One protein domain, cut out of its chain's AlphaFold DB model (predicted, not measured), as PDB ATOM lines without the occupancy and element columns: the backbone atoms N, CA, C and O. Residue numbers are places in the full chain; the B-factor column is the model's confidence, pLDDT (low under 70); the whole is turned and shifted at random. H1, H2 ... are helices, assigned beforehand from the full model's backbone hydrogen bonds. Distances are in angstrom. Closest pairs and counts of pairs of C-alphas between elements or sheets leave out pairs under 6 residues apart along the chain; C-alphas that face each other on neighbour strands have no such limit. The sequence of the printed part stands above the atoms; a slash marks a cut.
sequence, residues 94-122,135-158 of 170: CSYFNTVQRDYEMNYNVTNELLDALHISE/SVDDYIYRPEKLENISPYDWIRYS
ATOM      1  N   CYS A  94     -32.014 -11.831  35.109       79.94
ATOM      2  CA  CYS A  94     -31.710 -11.743  36.542       79.94
ATOM      3  C   CYS A  94     -30.205 -11.618  36.817       79.94
ATOM      4  O   CYS A  94     -29.795 -10.866  37.694       79.94
ATOM      5  N   SER A  95     -29.372 -12.327  36.049       78.00
ATOM      6  CA  SER A  95     -27.916 -12.237  36.188       78.00
ATOM      7  C   SER A  95     -27.401 -10.863  35.766       78.00
ATOM      8  O   SER A  95     -26.509 -10.317  36.413       78.00
ATOM      9  N   TYR A  96     -27.964 -10.303  34.693       79.50
ATOM     10  CA  TYR A  96     -27.633  -8.958  34.235       79.50
ATOM     11  C   TYR A  96     -28.031  -7.912  35.281       79.50
ATOM     12  O   TYR A  96     -27.194  -7.130  35.724       79.50
ATOM     13  N   PHE A  97     -29.283  -7.957  35.737       81.62
ATOM     14  CA  PHE A  97     -29.824  -7.017  36.713       81.62
ATOM     15  C   PHE A  97     -29.050  -7.037  38.034       81.62
ATOM     16  O   PHE A  97     -28.641  -5.983  38.501       81.62
ATOM     17  N   ASN A  98     -28.763  -8.220  38.586       80.62
ATOM     18  CA  ASN A  98     -27.994  -8.339  39.827       80.62
ATOM     19  C   ASN A  98     -26.580  -7.749  39.699       80.62
ATOM     20  O   ASN A  98     -26.036  -7.236  40.671       80.62
ATOM     21  N   THR A  99     -25.982  -7.826  38.506       80.38
ATOM     22  CA  THR A  99     -24.660  -7.240  38.240       80.38
ATOM     23  C   THR A  99     -24.744  -5.718  38.239       80.38
ATOM     24  O   THR A  99     -24.019  -5.071  38.986       80.38
ATOM     25  N   VAL A 100     -25.693  -5.157  37.485       81.44
ATOM     26  CA  VAL A 100     -25.922  -3.705  37.417       81.44
ATOM     27  C   VAL A 100     -26.311  -3.132  38.781       81.44
ATOM     28  O   VAL A 100     -25.818  -2.076  39.169       81.44
ATOM     29  N   GLN A 101     -27.170  -3.830  39.528       81.19
ATOM     30  CA  GLN A 101     -27.582  -3.420  40.868       81.19
ATOM     31  C   GLN A 101     -26.388  -3.392  41.827       81.19
ATOM     32  O   GLN A 101     -26.205  -2.406  42.536       81.19
ATOM     33  N   ARG A 102     -25.542  -4.429  41.810       79.94
ATOM     34  CA  ARG A 102     -24.319  -4.465  42.619       79.94
ATOM     35  C   ARG A 102     -23.386  -3.303  42.281       79.94
ATOM     36  O   ARG A 102     -22.869  -2.670  43.192       79.94
ATOM     37  N   ASP A 103     -23.183  -3.008  41.001       79.44
ATOM     38  CA  ASP A 103     -22.303  -1.914  40.579       79.44
ATOM     39  C   ASP A 103     -22.874  -0.542  40.976       79.44
ATOM     40  O   ASP A 103     -22.129   0.356  41.368       79.44
ATOM     41  N   TYR A 104     -24.200  -0.380  40.936       79.62
ATOM     42  CA  TYR A 104     -24.878   0.824  41.421       79.62
ATOM     43  C   TYR A 104     -24.725   1.000  42.940       79.62
ATOM     44  O   TYR A 104     -24.358   2.081  43.399       79.62
ATOM     45  N   GLU A 105     -24.954  -0.060  43.719       78.44
ATOM     46  CA  GLU A 105     -24.798  -0.053  45.180       78.44
ATOM     47  C   GLU A 105     -23.342   0.206  45.598       78.44
ATOM     48  O   GLU A 105     -23.089   0.978  46.523       78.44
ATOM     49  N   MET A 106     -22.371  -0.371  44.881       74.06
ATOM     50  CA  MET A 106     -20.944  -0.118  45.107       74.06
ATOM     51  C   MET A 106     -20.561   1.327  44.784       74.06
ATOM     52  O   MET A 106     -19.906   1.965  45.601       74.06
ATOM     53  N   ASN A 107     -21.001   1.878  43.648       69.44
ATOM     54  CA  ASN A 107     -20.732   3.279  43.310       69.44
ATOM     55  C   ASN A 107     -21.365   4.249  44.317       69.44
ATOM     56  O   ASN A 107     -20.729   5.231  44.689       69.44
ATOM     57  N   TYR A 108     -22.574   3.956  44.802       66.44
ATOM     58  CA  TYR A 108     -23.238   4.763  45.826       66.44
ATOM     59  C   TYR A 108     -22.474   4.750  47.161       66.44
ATOM     60  O   TYR A 108     -22.256   5.802  47.770       66.44
ATOM     61  N   ASN A 109     -22.008   3.581  47.601       60.91
ATOM     62  CA  ASN A 109     -21.216   3.461  48.826       60.91
ATOM     63  C   ASN A 109     -19.836   4.118  48.679       60.91
ATOM     64  O   ASN A 109     -19.418   4.849  49.571       60.91
ATOM     65  N   VAL A 110     -19.188   3.972  47.519       58.47
ATOM     66  CA  VAL A 110     -17.910   4.628  47.203       58.47
ATOM     67  C   VAL A 110     -18.054   6.151  47.153       58.47
ATOM     68  O   VAL A 110     -17.162   6.837  47.630       58.47
ATOM     69  N   THR A 111     -19.162   6.719  46.661       54.81
ATOM     70  CA  THR A 111     -19.377   8.182  46.720       54.81
ATOM     71  C   THR A 111     -19.578   8.717  48.138       54.81
ATOM     72  O   THR A 111     -19.215   9.862  48.402       54.81
ATOM     73  N   ASN A 112     -20.103   7.899  49.055       52.16
ATOM     74  CA  ASN A 112     -20.238   8.270  50.464       52.16
ATOM     75  C   ASN A 112     -18.919   8.074  51.234       52.16
ATOM     76  O   ASN A 112     -18.588   8.894  52.083       52.16
ATOM     77  N   GLU A 113     -18.123   7.058  50.889       51.00
ATOM     78  CA  GLU A 113     -16.785   6.843  51.457       51.00
ATOM     79  C   GLU A 113     -15.716   7.774  50.854       51.00
ATOM     80  O   GLU A 113     -14.787   8.144  51.557       51.00
ATOM     81  N   LEU A 114     -15.838   8.239  49.602       48.47
ATOM     82  CA  LEU A 114     -14.907   9.199  48.974       48.47
ATOM     83  C   LEU A 114     -14.914  10.580  49.643       48.47
ATOM     84  O   LEU A 114     -13.931  11.309  49.516       48.47
ATOM     85  N   LEU A 115     -15.983  10.934  50.365       48.09
ATOM     86  CA  LEU A 115     -16.004  12.145  51.188       48.09
ATOM     87  C   LEU A 115     -15.202  11.966  52.496       48.09
ATOM     88  O   LEU A 115     -14.651  12.944  52.993       48.09
ATOM     89  N   ASP A 116     -15.062  10.730  52.991       46.38
ATOM     90  CA  ASP A 116     -14.283  10.372  54.192       46.38
ATOM     91  C   ASP A 116     -12.863   9.837  53.873       46.38
ATOM     92  O   ASP A 116     -11.984   9.830  54.736       46.38
ATOM     93  N   ALA A 117     -12.592   9.419  52.631       46.53
ATOM     94  CA  ALA A 117     -11.389   8.674  52.236       46.53
ATOM     95  C   ALA A 117     -10.392   9.445  51.347       46.53
ATOM     96  O   ALA A 117      -9.526   8.836  50.718       46.53
ATOM     97  N   LEU A 118     -10.393  10.783  51.375       44.28
ATOM     98  CA  LEU A 118      -9.243  11.593  50.916       44.28
ATOM     99  C   LEU A 118      -7.952  11.344  51.741       44.28
ATOM    100  O   LEU A 118      -6.915  11.941  51.456       44.28
ATOM    101  N   HIS A 119      -7.988  10.448  52.737       42.47
ATOM    102  CA  HIS A 119      -6.867  10.118  53.618       42.47
ATOM    103  C   HIS A 119      -6.241   8.728  53.457       42.47
ATOM    104  O   HIS A 119      -5.279   8.447  54.168       42.47
ATOM    105  N   ILE A 120      -6.698   7.859  52.547       37.28
ATOM    106  CA  ILE A 120      -6.083   6.524  52.410       37.28
ATOM    107  C   ILE A 120      -5.844   6.203  50.937       37.28
ATOM    108  O   ILE A 120      -6.582   5.471  50.282       37.28
ATOM    109  N   SER A 121      -4.768   6.782  50.414       37.75
ATOM    110  CA  SER A 121      -4.163   6.349  49.167       37.75
ATOM    111  C   SER A 121      -3.617   4.920  49.288       37.75
ATOM    112  O   SER A 121      -3.045   4.538  50.308       37.75
ATOM    113  N   GLU A 122      -3.688   4.204  48.164       37.56
ATOM    114  CA  GLU A 122      -2.658   3.257  47.702       37.56
ATOM    115  C   GLU A 122      -2.820   1.746  47.953       37.56
ATOM    116  O   GLU A 122      -1.865   1.025  47.709       37.56
ATOM    117  N   SER A 135     -21.902 -11.357  28.553       69.50
ATOM    118  CA  SER A 135     -22.628 -10.456  27.642       69.50
ATOM    119  C   SER A 135     -22.828  -9.056  28.244       69.50
ATOM    120  O   SER A 135     -23.068  -8.109  27.503       69.50
ATOM    121  N   VAL A 136     -22.718  -8.935  29.574       75.81
ATOM    122  CA  VAL A 136     -22.711  -7.658  30.302       75.81
ATOM    123  C   VAL A 136     -21.408  -6.899  30.028       75.81
ATOM    124  O   VAL A 136     -21.453  -5.743  29.625       75.81
ATOM    125  N   ASP A 137     -20.259  -7.565  30.179       77.44
ATOM    126  CA  ASP A 137     -18.937  -6.956  29.990       77.44
ATOM    127  C   ASP A 137     -18.758  -6.468  28.550       77.44
ATOM    128  O   ASP A 137     -18.253  -5.372  28.321       77.44
ATOM    129  N   ASP A 138     -19.246  -7.236  27.570       80.75
ATOM    130  CA  ASP A 138     -19.182  -6.842  26.159       80.75
ATOM    131  C   ASP A 138     -19.969  -5.553  25.876       80.75
ATOM    132  O   ASP A 138     -19.581  -4.771  25.009       80.75
ATOM    133  N   TYR A 139     -21.061  -5.319  26.612       83.25
ATOM    134  CA  TYR A 139     -21.839  -4.085  26.509       83.25
ATOM    135  C   TYR A 139     -21.162  -2.914  27.237       83.25
ATOM    136  O   TYR A 139     -21.180  -1.787  26.737       83.25
ATOM    137  N   ILE A 140     -20.539  -3.162  28.395       82.81
ATOM    138  CA  ILE A 140     -19.795  -2.144  29.157       82.81
ATOM    139  C   ILE A 140     -18.590  -1.645  28.350       82.81
ATOM    140  O   ILE A 140     -18.400  -0.439  28.216       82.81
ATOM    141  N   TYR A 141     -17.818  -2.559  27.759       81.88
ATOM    142  CA  TYR A 141     -16.598  -2.248  27.005       81.88
ATOM    143  C   TYR A 141     -16.833  -2.088  25.493       81.88
ATOM    144  O   TYR A 141     -15.908  -2.252  24.691       81.88
ATOM    145  N   ARG A 142     -18.069  -1.784  25.079       84.38
ATOM    146  CA  ARG A 142     -18.406  -1.582  23.665       84.38
ATOM    147  C   ARG A 142     -17.649  -0.376  23.080       84.38
ATOM    148  O   ARG A 142     -17.417   0.604  23.785       84.38
ATOM    149  N   PRO A 143     -17.269  -0.408  21.790       85.00
ATOM    150  CA  PRO A 143     -16.582   0.712  21.155       85.00
ATOM    151  C   PRO A 143     -17.488   1.946  21.061       85.00
ATOM    152  O   PRO A 143     -18.691   1.816  20.854       85.00
ATOM    153  N   GLU A 144     -16.887   3.137  21.101       85.75
ATOM    154  CA  GLU A 144     -17.567   4.450  21.077       85.75
ATOM    155  C   GLU A 144     -18.568   4.597  19.912       85.75
ATOM    156  O   GLU A 144     -19.651   5.155  20.050       85.75
ATOM    157  N   LYS A 145     -18.284   3.966  18.764       87.31
ATOM    158  CA  LYS A 145     -19.189   3.928  17.597       87.31
ATOM    159  C   LYS A 145     -20.557   3.288  17.882       87.31
ATOM    160  O   LYS A 145     -21.486   3.482  17.104       87.31
ATOM    161  N   LEU A 146     -20.662   2.487  18.940       85.50
ATOM    162  CA  LEU A 146     -21.854   1.740  19.348       85.50
ATOM    163  C   LEU A 146     -22.406   2.251  20.689       85.50
ATOM    164  O   LEU A 146     -23.213   1.574  21.325       85.50
ATOM    165  N   GLU A 147     -21.991   3.441  21.133       86.25
ATOM    166  CA  GLU A 147     -22.404   4.003  22.420       86.25
ATOM    167  C   GLU A 147     -23.921   4.233  22.500       86.25
ATOM    168  O   GLU A 147     -24.531   3.916  23.521       86.25
ATOM    169  N   ASN A 148     -24.524   4.669  21.389       89.25
ATOM    170  CA  ASN A 148     -25.954   4.978  21.266       89.25
ATOM    171  C   ASN A 148     -26.868   3.742  21.196       89.25
ATOM    172  O   ASN A 148     -28.087   3.886  21.104       89.25
ATOM    173  N   ILE A 149     -26.306   2.533  21.175       88.75
ATOM    174  CA  ILE A 149     -27.088   1.300  21.060       88.75
ATOM    175  C   ILE A 149     -27.605   0.910  22.440       88.75
ATOM    176  O   ILE A 149     -26.836   0.816  23.393       88.75
ATOM    177  N   SER A 150     -28.910   0.657  22.534       89.31
ATOM    178  CA  SER A 150     -29.528   0.190  23.771       89.31
ATOM    179  C   SER A 150     -29.037  -1.221  24.143       89.31
ATOM    180  O   SER A 150     -28.680  -2.003  23.255       89.31
ATOM    181  N   PRO A 151     -29.086  -1.623  25.428       84.25
ATOM    182  CA  PRO A 151     -28.743  -2.993  25.815       84.25
ATOM    183  C   PRO A 151     -29.595  -4.033  25.075       84.25
ATOM    184  O   PRO A 151     -29.112  -5.104  24.722       84.25
ATOM    185  N   TYR A 152     -30.860  -3.701  24.797       85.50
ATOM    186  CA  TYR A 152     -31.784  -4.560  24.063       85.50
ATOM    187  C   TYR A 152     -31.325  -4.801  22.620       85.50
ATOM    188  O   TYR A 152     -31.218  -5.951  22.187       85.50
ATOM    189  N   ASP A 153     -31.000  -3.732  21.891       88.31
ATOM    190  CA  ASP A 153     -30.528  -3.835  20.507       88.31
ATOM    191  C   ASP A 153     -29.163  -4.519  20.437       88.31
ATOM    192  O   ASP A 153     -28.918  -5.326  19.539       88.31
ATOM    193  N   TRP A 154     -28.297  -4.275  21.423       87.00
ATOM    194  CA  TRP A 154     -27.028  -4.980  21.543       87.00
ATOM    195  C   TRP A 154     -27.231  -6.491  21.663       87.00
ATOM    196  O   TRP A 154     -26.644  -7.250  20.896       87.00
ATOM    197  N   ILE A 155     -28.090  -6.952  22.574       85.69
ATOM    198  CA  ILE A 155     -28.361  -8.388  22.763       85.69
ATOM    199  C   ILE A 155     -28.972  -9.006  21.500       85.69
ATOM    200  O   ILE A 155     -28.673 -10.150  21.170       85.69
ATOM    201  N   ARG A 156     -29.808  -8.249  20.782       84.19
ATOM    202  CA  ARG A 156     -30.464  -8.723  19.562       84.19
ATOM    203  C   ARG A 156     -29.501  -8.876  18.383       84.19
ATOM    204  O   ARG A 156     -29.646  -9.826  17.620       84.19
ATOM    205  N   TYR A 157     -28.572  -7.937  18.204       83.94
ATOM    206  CA  TYR A 157     -27.689  -7.896  17.031       83.94
ATOM    207  C   TYR A 157     -26.271  -8.420  17.291       83.94
ATOM    208  O   TYR A 157     -25.515  -8.619  16.340       83.94
ATOM    209  N   SER A 158     -25.882  -8.641  18.549       81.12
ATOM    210  CA  SER A 158     -24.561  -9.180  18.878       81.12
ATOM    211  C   SER A 158     -24.519 -10.700  18.712       81.12
ATOM    212  O   SER A 158     -25.336 -11.440  19.253       81.12
TER     213      SER A 158
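This is residues 94 to 122 and 135 to 158 of the 170 residues of an uncharacterized protein of Coprinopsis marcescibilis (UniProt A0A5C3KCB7). What does the model look like at first sight? A long helical arm, H1, runs out from a small head that holds two short helices, H2 and H3, and the loop of residues 141 to 150 between them. The arm begins near H2, and residues 101 to 122, of which 101 to 113 belong to H1, stick out free of the rest. What is it made of, and how large is it? The printed part has 53 residues with three named helices, in the order H1, H2, H3, and no named strand, and its class is all helix. It is only just extended, close to loose, with a radius of gyration of the C-alphas of 15.4 A, and its elongated outline spans 46 by 27 by 17 A.

How does the first helix stand to the second? H1, residues 94 to 113, and H2, residues 135 to 140, are close but not clearly touching, and their closest C-alphas, those of Tyr 96 and Val 136, are 6.4 A apart. They run the same way at a tilt of 36 degrees, only just steep. And where is the last helix? H3, residues 151 to 157, only just touches H2, with 3 pairs of C-alphas within 8 A, the closest being those of Tyr 139 and Pro 151 at 7.0 A. The two run opposite ways at a steep tilt of 61 degrees, while H1 and H3 are apart. What do the backbones show? In H1 and H3 every O i to N i+4 pair is within hydrogen-bond range, and in H2 1 of 2 is.

Where does H1 lie? It begins at C-alpha 94, at (-31.710, -11.743, 36.542), and ends at C-alpha 113, at (-16.785, 6.843, 51.457), 28.1 A from first to last C-alpha. Where are the two short helices? H2, from Ser 135 to Ile 140, measures 8.9 A from first to last C-alpha. H3, from Pro 151 to Tyr 157, measures 10.1 A and ends at C-alpha 157, at (-27.689, -7.896, 17.031).

How far does it reach? The two C-alphas farthest apart are those of His 119 and Tyr 157, at 45.8 A. Is there a cut? Residues 123 to 134 are not printed, and C-alphas 122 and 135 are 31.5 A apart across this cut, on the link from H1 to H2. The link from H2 to H3, 10 residues, is short. Where is confidence low? Residues 107 to 122 and residue 135 have pLDDT under 70, and the mean of the printed part is 72.6.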